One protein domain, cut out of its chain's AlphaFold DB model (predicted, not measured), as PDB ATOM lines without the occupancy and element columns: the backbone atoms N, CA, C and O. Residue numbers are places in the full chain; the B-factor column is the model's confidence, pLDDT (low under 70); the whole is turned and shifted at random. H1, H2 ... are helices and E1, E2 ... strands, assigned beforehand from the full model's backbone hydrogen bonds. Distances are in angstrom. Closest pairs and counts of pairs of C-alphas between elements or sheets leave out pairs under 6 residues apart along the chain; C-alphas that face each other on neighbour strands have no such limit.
ATOM      1  N   GLU A   3     234.657 296.653 172.756       86.06
ATOM      2  CA  GLU A   3     235.462 295.437 172.648       86.06
ATOM      3  C   GLU A   3     234.592 294.308 172.087       86.06
ATOM      4  O   GLU A   3     233.568 293.947 172.676       86.06
ATOM      5  N   ILE A   4     234.992 293.787 170.924       88.44
ATOM      6  CA  ILE A   4     234.357 292.633 170.289       88.44
ATOM      7  C   ILE A   4     235.141 291.389 170.686       88.44
ATOM      8  O   ILE A   4     236.348 291.310 170.468       88.44
ATOM      9  N   VAL A   5     234.428 290.416 171.233       89.50
ATOM     10  CA  VAL A   5     234.948 289.123 171.674       89.50
ATOM     11  C   VAL A   5     234.155 288.007 171.013       89.50
ATOM     12  O   VAL A   5     232.999 288.193 170.625       89.50
ATOM     13  N   PHE A   6     234.782 286.849 170.854       90.19
ATOM     14  CA  PHE A   6     234.153 285.689 170.241       90.19
ATOM     15  C   PHE A   6     233.859 284.655 171.314       90.19
ATOM     16  O   PHE A   6     234.729 284.324 172.112       90.19
ATOM     17  N   PHE A   7     232.635 284.141 171.312       90.25
ATOM     18  CA  PHE A   7     232.221 283.060 172.199       90.25
ATOM     19  C   PHE A   7     231.526 281.967 171.412       90.25
ATOM     20  O   PHE A   7     230.978 282.203 170.327       90.25
ATOM     21  N   ASN A   8     231.519 280.773 171.996       88.88
ATOM     22  CA  ASN A   8     230.666 279.702 171.532       88.88
ATOM     23  C   ASN A   8     229.258 279.928 172.096       88.88
ATOM     24  O   ASN A   8     229.104 279.867 173.309       88.88
ATOM     25  N   PRO A   9     228.210 280.140 171.281       86.38
ATOM     26  CA  PRO A   9     226.856 280.334 171.799       86.38
ATOM     27  C   PRO A   9     226.348 279.137 172.615       86.38
ATOM     28  O   PRO A   9     225.430 279.304 173.411       86.38
ATOM     29  N   GLY A  10     226.924 277.942 172.428       84.44
ATOM     30  CA  GLY A  10     226.612 276.765 173.244       84.44
ATOM     31  C   GLY A  10     227.178 276.807 174.667       84.44
ATOM     32  O   GLY A  10     226.712 276.042 175.501       84.44
ATOM     33  N   ASP A  11     228.145 277.686 174.936       88.06
ATOM     34  CA  ASP A  11     228.757 277.880 176.257       88.06
ATOM     35  C   ASP A  11     228.045 278.966 177.087       88.06
ATOM     36  O   ASP A  11     228.366 279.205 178.246       88.06
ATOM     37  N   SER A  12     227.038 279.634 176.506       89.50
ATOM     38  CA  SER A  12     226.302 280.694 177.199       89.50
ATOM     39  C   SER A  12     225.649 280.137 178.461       89.50
ATOM     40  O   SER A  12     224.851 279.198 178.407       89.50
ATOM     41  N   ILE A  13     225.956 280.755 179.602       88.88
ATOM     42  CA  ILE A  13     225.375 280.412 180.905       88.88
ATOM     43  C   ILE A  13     223.878 280.748 180.911       88.88
ATOM     44  O   ILE A  13     223.084 280.107 181.602       88.88
ATOM     45  N   GLY A  14     223.475 281.751 180.132       88.19
ATOM     46  CA  GLY A  14     222.080 282.130 179.979       88.19
ATOM     47  C   GLY A  14     221.893 283.266 178.983       88.19
ATOM     48  O   GLY A  14     222.786 284.090 178.794       88.19
ATOM     49  N   ASN A  15     220.699 283.307 178.394       89.50
ATOM     50  CA  ASN A  15     220.261 284.343 177.471       89.50
ATOM     51  C   ASN A  15     219.139 285.167 178.115       89.50
ATOM     52  O   ASN A  15     218.155 284.615 178.607       89.50
ATOM     53  N   PHE A  16     219.293 286.483 178.103       92.38
ATOM     54  CA  PHE A  16     218.436 287.445 178.780       92.38
ATOM     55  C   PHE A  16     217.982 288.509 177.789       92.38
ATOM     56  O   PHE A  16     218.719 288.895 176.884       92.38
ATOM     57  N   HIS A  17     216.766 289.013 177.962       90.62
ATOM     58  CA  HIS A  17     216.282 290.160 177.189       90.62
ATOM     59  C   HIS A  17     216.600 291.488 177.883       90.62
ATOM     60  O   HIS A  17     216.737 292.507 177.214       90.62
ATOM     61  N   ASP A  18     216.752 291.470 179.209       90.00
ATOM     62  CA  ASP A  18     217.048 292.652 180.005       90.00
ATOM     63  C   ASP A  18     218.492 292.636 180.528       90.00
ATOM     64  O   ASP A  18     218.991 291.629 181.040       90.00
ATOM     65  N   HIS A  19     219.164 293.783 180.416       90.00
ATOM     66  CA  HIS A  19     220.543 293.952 180.870       90.00
ATOM     67  C   HIS A  19     220.675 293.760 182.385       90.00
ATOM     68  O   HIS A  19     221.631 293.149 182.863       90.00
ATOM     69  N   ASN A  20     219.717 294.271 183.156       91.19
ATOM     70  CA  ASN A  20     219.778 294.241 184.609       91.19
ATOM     71  C   ASN A  20     219.598 292.810 185.138       91.19
ATOM     72  O   ASN A  20     220.246 292.418 186.109       91.19
ATOM     73  N   GLU A  21     218.762 292.006 184.472       92.12
ATOM     74  CA  GLU A  21     218.627 290.575 184.765       92.12
ATOM     75  C   GLU A  21     219.920 289.808 184.475       92.12
ATOM     76  O   GLU A  21     220.351 288.993 185.301       92.12
ATOM     77  N   ALA A  22     220.574 290.110 183.349       92.50
ATOM     78  CA  ALA A  22     221.848 289.502 182.989       92.50
ATOM     79  C   ALA A  22     222.942 289.830 184.020       92.50
ATOM     80  O   ALA A  22     223.579 288.926 184.556       92.50
ATOM     81  N   VAL A  23     223.110 291.107 184.379       92.62
ATOM     82  CA  VAL A  23     224.105 291.544 185.377       92.62
ATOM     83  C   VAL A  23     223.855 290.903 186.738       92.62
ATOM     84  O   VAL A  23     224.785 290.385 187.358       92.62
ATOM     85  N   LYS A  24     222.603 290.884 187.204       92.50
ATOM     86  CA  LYS A  24     222.255 290.263 188.487       92.50
ATOM     87  C   LYS A  24     222.595 288.773 188.497       92.50
ATOM     88  O   LYS A  24     223.128 288.264 189.481       92.50
ATOM     89  N   THR A  25     222.306 288.075 187.402       91.00
ATOM     90  CA  THR A  25     222.590 286.642 187.290       91.00
ATOM     91  C   THR A  25     224.092 286.380 187.206       91.00
ATOM     92  O   THR A  25     224.589 285.472 187.871       91.00
ATOM     93  N   ALA A  26     224.828 287.219 186.475       91.06
ATOM     94  CA  ALA A  26     226.283 287.180 186.395       91.06
ATOM     95  C   ALA A  26     226.927 287.360 187.781       91.06
ATOM     96  O   ALA A  26     227.787 286.571 188.170       91.06
ATOM     97  N   GLN A  27     226.460 288.329 188.575       90.19
ATOM     98  CA  GLN A  27     226.929 288.531 189.950       90.19
ATOM     99  C   GLN A  27     226.704 287.294 190.825       90.19
ATOM    100  O   GLN A  27     227.650 286.815 191.447       90.19
ATOM    101  N   ILE A  28     225.497 286.719 190.797       89.75
ATOM    102  CA  ILE A  28     225.188 285.487 191.539       89.75
ATOM    103  C   ILE A  28     226.118 284.348 191.100       89.75
ATOM    104  O   ILE A  28     226.593 283.575 191.930       89.75
ATOM    105  N   TYR A  29     226.396 284.228 189.800       88.12
ATOM    106  CA  TYR A  29     227.276 283.184 189.280       88.12
ATOM    107  C   TYR A  29     228.722 283.360 189.761       88.12
ATOM    108  O   TYR A  29     229.331 282.406 190.247       88.12
ATOM    109  N   LYS A  30     229.247 284.591 189.715       87.00
ATOM    110  CA  LYS A  30     230.574 284.938 190.241       87.00
ATOM    111  C   LYS A  30     230.705 284.617 191.731       87.00
ATOM    112  O   LYS A  30     231.736 284.090 192.150       87.00
ATOM    113  N   GLU A  31     229.684 284.936 192.525       87.50
ATOM    114  CA  GLU A  31     229.668 284.629 193.959       87.50
ATOM    115  C   GLU A  31     229.703 283.116 194.215       87.50
ATOM    116  O   GLU A  31     230.399 282.663 195.123       87.50
ATOM    117  N   LYS A  32     229.015 282.323 193.386       85.62
ATOM    118  CA  LYS A  32     228.981 280.858 193.512       85.62
ATOM    119  C   LYS A  32     230.285 280.181 193.077       85.62
ATOM    120  O   LYS A  32     230.694 279.219 193.715       85.62
ATOM    121  N   GLU A  33     230.943 280.683 192.033       81.38
ATOM    122  CA  GLU A  33     232.156 280.081 191.450       81.38
ATOM    123  C   GLU A  33     233.483 280.593 192.065       81.38
ATOM    124  O   GLU A  33     234.552 280.271 191.554       81.38
ATOM    125  N   HIS A  34     233.451 281.375 193.157       67.94
ATOM    126  CA  HIS A  34     234.626 281.754 193.972       67.94
ATOM    127  C   HIS A  34     235.884 282.183 193.163       67.94
ATOM    128  O   HIS A  34     236.919 281.519 193.211       67.94
ATOM    129  N   ASN A  35     235.834 283.356 192.510       68.62
ATOM    130  CA  ASN A  35     236.897 284.015 191.700       68.62
ATOM    131  C   ASN A  35     236.860 283.796 190.184       68.62
ATOM    132  O   ASN A  35     237.772 284.256 189.487       68.62
ATOM    133  N   LYS A  36     235.818 283.180 189.627       82.75
ATOM    134  CA  LYS A  36     235.656 283.203 188.171       82.75
ATOM    135  C   LYS A  36     235.116 284.551 187.706       82.75
ATOM    136  O   LYS A  36     234.192 285.104 188.298       82.75
ATOM    137  N   LYS A  37     235.738 285.090 186.660       89.81
ATOM    138  CA  LYS A  37     235.313 286.330 186.008       89.81
ATOM    139  C   LYS A  37     234.223 285.991 185.013       89.81
ATOM    140  O   LYS A  37     234.392 285.064 184.219       89.81
ATOM    141  N   VAL A  38     233.141 286.750 185.040       91.56
ATOM    142  CA  VAL A  38     232.031 286.565 184.108       91.56
ATOM    143  C   VAL A  38     231.810 287.850 183.331       91.56
ATOM    144  O   VAL A  38     232.092 288.956 183.793       91.56
ATOM    145  N   LEU A  39     231.340 287.689 182.108       92.56
ATOM    146  CA  LEU A  39     231.137 288.765 181.163       92.56
ATOM    147  C   LEU A  39     229.677 288.765 180.757       92.56
ATOM    148  O   LEU A  39     229.147 287.746 180.316       92.56
ATOM    149  N   VAL A  40     229.051 289.928 180.898       93.31
ATOM    150  CA  VAL A  40     227.757 290.186 180.280       93.31
ATOM    151  C   VAL A  40     228.050 290.761 178.913       93.31
ATOM    152  O   VAL A  40     228.687 291.810 178.787       93.31
ATOM    153  N   VAL A  41     227.598 290.066 177.884       92.19
ATOM    154  CA  VAL A  41     227.800 290.476 176.504       92.19
ATOM    155  C   VAL A  41     226.470 290.590 175.796       92.19
ATOM    156  O   VAL A  41     225.469 290.035 176.233       92.19
ATOM    157  N   HIS A  42     226.448 291.300 174.683       91.94
ATOM    158  CA  HIS A  42     225.284 291.362 173.822       91.94
ATOM    159  C   HIS A  42     225.669 291.026 172.389       91.94
ATOM    160  O   HIS A  42     226.778 291.315 171.925       91.94
ATOM    161  N   GLY A  43     224.745 290.390 171.673       86.38
ATOM    162  CA  GLY A  43     224.928 290.139 170.249       86.38
ATOM    163  C   GLY A  43     225.027 291.451 169.464       86.38
ATOM    164  O   GLY A  43     224.558 292.503 169.906       86.38
ATOM    165  N   VAL A  44     225.581 291.386 168.252       79.19
ATOM    166  CA  VAL A  44     225.651 292.539 167.326       79.19
ATOM    167  C   VAL A  44     224.283 293.163 167.019       79.19
ATOM    168  O   VAL A  44     224.202 294.347 166.717       79.19
ATOM    169  N   ASP A  45     223.215 292.376 167.140       79.12
ATOM    170  CA  ASP A  45     221.822 292.790 166.953       79.12
ATOM    171  C   ASP A  45     221.243 293.524 168.186       79.12
ATOM    172  O   ASP A  45     220.168 294.103 168.105       79.12
ATOM    173  N   ASN A  46     221.971 293.536 169.314       75.50
ATOM    174  CA  ASN A  46     221.662 294.256 170.561       75.50
ATOM    175  C   ASN A  46     220.255 293.990 171.138       75.50
ATOM    176  O   ASN A  46     219.681 294.833 171.820       75.50
ATOM    177  N   LYS A  47     219.677 292.822 170.833       80.50
ATOM    178  CA  LYS A  47     218.357 292.413 171.339       80.50
ATOM    179  C   LYS A  47     218.426 291.573 172.608       80.50
ATOM    180  O   LYS A  47     217.499 291.609 173.408       80.50
ATOM    181  N   ASN A  48     219.511 290.820 172.777       89.12
ATOM    182  CA  ASN A  48     219.662 289.857 173.855       89.12
ATOM    183  C   ASN A  48     221.054 289.989 174.474       89.12
ATOM    184  O   ASN A  48     222.037 290.268 173.774       89.12
ATOM    185  N   PHE A  49     221.104 289.748 175.777       91.75
ATOM    186  CA  PHE A  49     222.303 289.667 176.585       91.75
ATOM    187  C   PHE A  49     222.601 288.208 176.890       91.75
ATOM    188  O   PHE A  49     221.727 287.460 177.314       91.75
ATOM    189  N   ASP A  50     223.841 287.814 176.698       92.69
ATOM    190  CA  ASP A  50     224.343 286.501 177.050       92.69
ATOM    191  C   ASP A  50     225.388 286.654 178.153       92.69
ATOM    192  O   ASP A  50     226.077 287.675 178.243       92.69
ATOM    193  N   ILE A  51     225.495 285.646 179.010       92.44
ATOM    194  CA  ILE A  51     226.516 285.612 180.055       92.44
ATOM    195  C   ILE A  51     227.505 284.514 179.709       92.44
ATOM    196  O   ILE A  51     227.119 283.355 179.564       92.44
ATOM    197  N   PHE A  52     228.779 284.876 179.633       92.25
ATOM    198  CA  PHE A  52     229.872 283.935 179.416       92.25
ATOM    199  C   PHE A  52     230.915 284.062 180.510       92.25
ATOM    200  O   PHE A  52     231.011 285.074 181.212       92.25
ATOM    201  N   MET A  53     231.738 283.034 180.639       90.50
ATOM    202  CA  MET A  53     232.929 283.106 181.465       90.50
ATOM    203  C   MET A  53     234.012 283.874 180.708       90.50
ATOM    204  O   MET A  53     234.164 283.734 179.498       90.50
ATOM    205  N   ALA A  54     234.793 284.692 181.411       89.19
ATOM    206  CA  ALA A  54     235.899 285.411 180.775       89.19
ATOM    207  C   ALA A  54     237.021 284.475 180.294       89.19
ATOM    208  O   ALA A  54     237.850 284.890 179.493       89.19
ATOM    209  N   ASP A  55     237.060 283.244 180.806       87.38
ATOM    210  CA  ASP A  55     238.021 282.209 180.414       87.38
ATOM    211  C   ASP A  55     237.635 281.537 179.081       87.38
ATOM    212  O   ASP A  55     238.504 281.156 178.305       87.38
ATOM    213  N   ASP A  56     236.336 281.500 178.760       87.38
ATOM    214  CA  ASP A  56     235.780 280.893 177.541       87.38
ATOM    215  C   ASP A  56     235.845 281.808 176.308       87.38
ATOM    216  O   ASP A  56     235.281 281.501 175.252       87.38
ATOM    217  N   ILE A  57     236.550 282.941 176.406       88.12
ATOM    218  CA  ILE A  57     236.805 283.803 175.249       88.12
ATOM    219  C   ILE A  57     237.567 282.986 174.204       88.12
ATOM    220  O   ILE A  57     238.682 282.505 174.437       88.12
ATOM    221  N   ILE A  58     236.979 282.868 173.016       86.69
ATOM    222  CA  ILE A  58     237.616 282.179 171.903       86.69
ATOM    223  C   ILE A  58     238.801 283.014 171.421       86.69
ATOM    224  O   ILE A  58     238.682 284.184 171.058       86.69
ATOM    225  N   SER A  59     239.954 282.364 171.419       81.25
ATOM    226  CA  SER A  59     241.253 282.835 170.969       81.25
ATOM    227  C   SER A  59     241.834 281.825 169.972       81.25
ATOM    228  O   SER A  59     241.317 280.722 169.801       81.25
ATOM    229  N   HIS A  60     242.965 282.162 169.351       73.69
ATOM    230  CA  HIS A  60     243.640 281.267 168.397       73.69
ATOM    231  C   HIS A  60     244.058 279.901 168.990       73.69
ATOM    232  O   HIS A  60     244.383 278.972 168.256       73.69
ATOM    233  N   ASP A  61     244.071 279.768 170.319       70.44
ATOM    234  CA  ASP A  61     244.459 278.542 171.026       70.44
ATOM    235  C   ASP A  61     243.305 277.521 171.156       70.44
ATOM    236  O   ASP A  61     243.526 276.314 171.062       70.44
ATOM    237  N   ASN A  62     242.055 277.987 171.287       73.25
ATOM    238  CA  ASN A  62     240.871 277.162 171.588       73.25
ATOM    239  C   ASN A  62     239.797 277.163 170.470       73.25
ATOM    240  O   ASN A  62     238.718 276.598 170.640       73.25
ATOM    241  N   GLU A  63     240.094 277.711 169.285       74.06
ATOM    242  CA  GLU A  63     239.144 277.845 168.162       74.06
ATOM    243  C   GLU A  63     238.753 276.530 167.458       74.06
ATOM    244  O   GLU A  63     237.794 276.497 166.684       74.06
ATOM    245  N   ARG A  64     239.486 275.435 167.706       65.50
ATOM    246  CA  ARG A  64     239.608 274.299 166.773       65.50
ATOM    247  C   ARG A  64     238.315 273.581 166.363       65.50
ATOM    248  O   ARG A  64     238.369 272.872 165.367       65.50
ATOM    249  N   ASN A  65     237.186 273.746 167.059       65.62
ATOM    250  CA  ASN A  65     235.875 273.204 166.654       65.62
ATOM    251  C   ASN A  65     234.672 274.021 167.183       65.62
ATOM    252  O   ASN A  65     233.553 273.509 167.238       65.62
ATOM    253  N   ALA A  66     234.875 275.266 167.615       68.81
ATOM    254  CA  ALA A  66     233.818 276.054 168.248       68.81
ATOM    255  C   ALA A  66     233.051 276.904 167.221       68.81
ATOM    256  O   ALA A  66     233.646 277.517 166.334       68.81
ATOM    257  N   ILE A  67     231.720 276.976 167.346       79.75
ATOM    258  CA  ILE A  67     230.904 277.911 166.560       79.75
ATOM    259  C   ILE A  67     231.183 279.310 167.105       79.75
ATOM    260  O   ILE A  67     230.689 279.665 168.164       79.75
ATOM    261  N   GLN A  68     231.979 280.109 166.407       84.44
ATOM    262  CA  GLN A  68     232.363 281.431 166.897       84.44
ATOM    263  C   GLN A  68     231.281 282.449 166.538       84.44
ATOM    264  O   GLN A  68     230.994 282.669 165.359       84.44
ATOM    265  N   LYS A  69     230.683 283.091 167.543       87.94
ATOM    266  CA  LYS A  69     229.821 284.256 167.333       87.94
ATOM    267  C   LYS A  69     230.463 285.513 167.913       87.94
ATOM    268  O   LYS A  69     231.008 285.445 169.014       87.94
ATOM    269  N   PRO A  70     230.402 286.651 167.194       89.88
ATOM    270  CA  PRO A  70     230.873 287.923 167.713       89.88
ATOM    271  C   PRO A  70     229.868 288.491 168.715       89.88
ATOM    272  O   PRO A  70     228.671 288.605 168.430       89.88
ATOM    273  N   TYR A  71     230.387 288.916 169.856       90.88
ATOM    274  CA  TYR A  71     229.655 289.586 170.916       90.88
ATOM    275  C   TYR A  71     230.381 290.858 171.334       90.88
ATOM    276  O   TYR A  71     231.589 290.998 171.148       90.88
ATOM    277  N   LYS A  72     229.632 291.791 171.909       91.81
ATOM    278  CA  LYS A  72     230.162 293.022 172.491       91.81
ATOM    279  C   LYS A  72     230.040 292.964 173.998       91.81
ATOM    280  O   LYS A  72     228.992 292.580 174.508       91.81
ATOM    281  N   ILE A  73     231.095 293.354 174.703       90.88
ATOM    282  CA  ILE A  73     231.074 293.373 176.167       90.88
ATOM    283  C   ILE A  73     230.224 294.547 176.651       90.88
ATOM    284  O   ILE A  73     230.572 295.702 176.406       90.88
ATOM    285  N   SER A  74     229.144 294.234 177.367       90.50
ATOM    286  CA  SER A  74     228.352 295.217 178.111       90.50
ATOM    287  C   SER A  74     228.996 295.505 179.459       90.50
ATOM    288  O   SER A  74     229.216 296.662 179.805       90.50
ATOM    289  N   ASP A  75     229.311 294.445 180.210       90.62
ATOM    290  CA  ASP A  75     229.746 294.552 181.599       90.62
ATOM    291  C   ASP A  75     230.749 293.451 181.971       90.62
ATOM    292  O   ASP A  75     230.716 292.335 181.437       90.62
TER     293      ASP A  75
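AT A GLANCE: This is residues 3 to 75 of the 77 residues of an uncharacterized protein of Lactobacillus buchneri DSM 20057 (UniProt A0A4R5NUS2). One strongly twisted sheet of five strands has a single helix, H1, packed along one face over E3 and E4, and the long loop of residues 54 to 68 reaches out at the opposite end of the domain from H1. This makes two layers, the sheet and the helix on one face of it. The printed part has 73 residues with one named helix and five named strands, in the order E1, E2, H1, E3, E4, E5, of the mixed class with helices and strands. The sheet runs E1, E5, E3, E4, E2, with neighbours antiparallel. The whole is compact, with a radius of gyration of the C-alphas of 11.6 A, and rounded, spanning 32 by 30 by 20 A.

HOW THE PARTS SIT: Start at edge strand E1, residues 4 to 7, antiparallel to E5, residues 69 to 75; look for N 71 and O 5 at 2.8 A. Next comes the other edge strand, E2, residues 14 to 16, antiparallel to E4, residues 49 to 53, with N 16 and O 49 at 2.7 A. A tight link leads to H1, residues 19 to 32, which is on the sheet at a height of 8.5 A. It runs along the strands, at 14 degrees to E4 on the local plane. Its closest C-alphas to E3, residues 38 to 43, are those of Ala 26 and Val 38, 6.2 A apart. E2, H1 and E3 form a split strand-helix-strand unit, two strands running the same way with E4 between them, and its crossover is right-handed. E3 and E4 are a hairpin, with N 39 and O 52 at 2.8 A. E5 is antiparallel to E3, with N 74 and O 40 at 2.8 A, while E2 and E5 are apart. In H1 every O i to N i+4 pair is within hydrogen-bond range.

IN THESE COORDINATES: Find C-alpha 4 at (234.357, 292.633, 170.289), where E1 begins; it covers 10.0 A, and E2 covers 6.6 A. Find C-alpha 19 at (220.543, 293.952, 180.870); from there H1 runs 20.1 A to C-alpha 32. E3 then measures 16.0 A, E4 13.4 A and E5 17.6 A, ending at C-alpha 75 at (229.746, 294.552, 181.599).

THE WHOLE: Look to Asn 20 and Arg 64 for the two C-alphas farthest apart, 33.3 A. The printed part has no cut. The link from E4 to E5, 15 residues, is long. The mean pLDDT of the printed part is 86.2, and you will find values under 70 at residues 34 to 35 and 64 to 66 of this model.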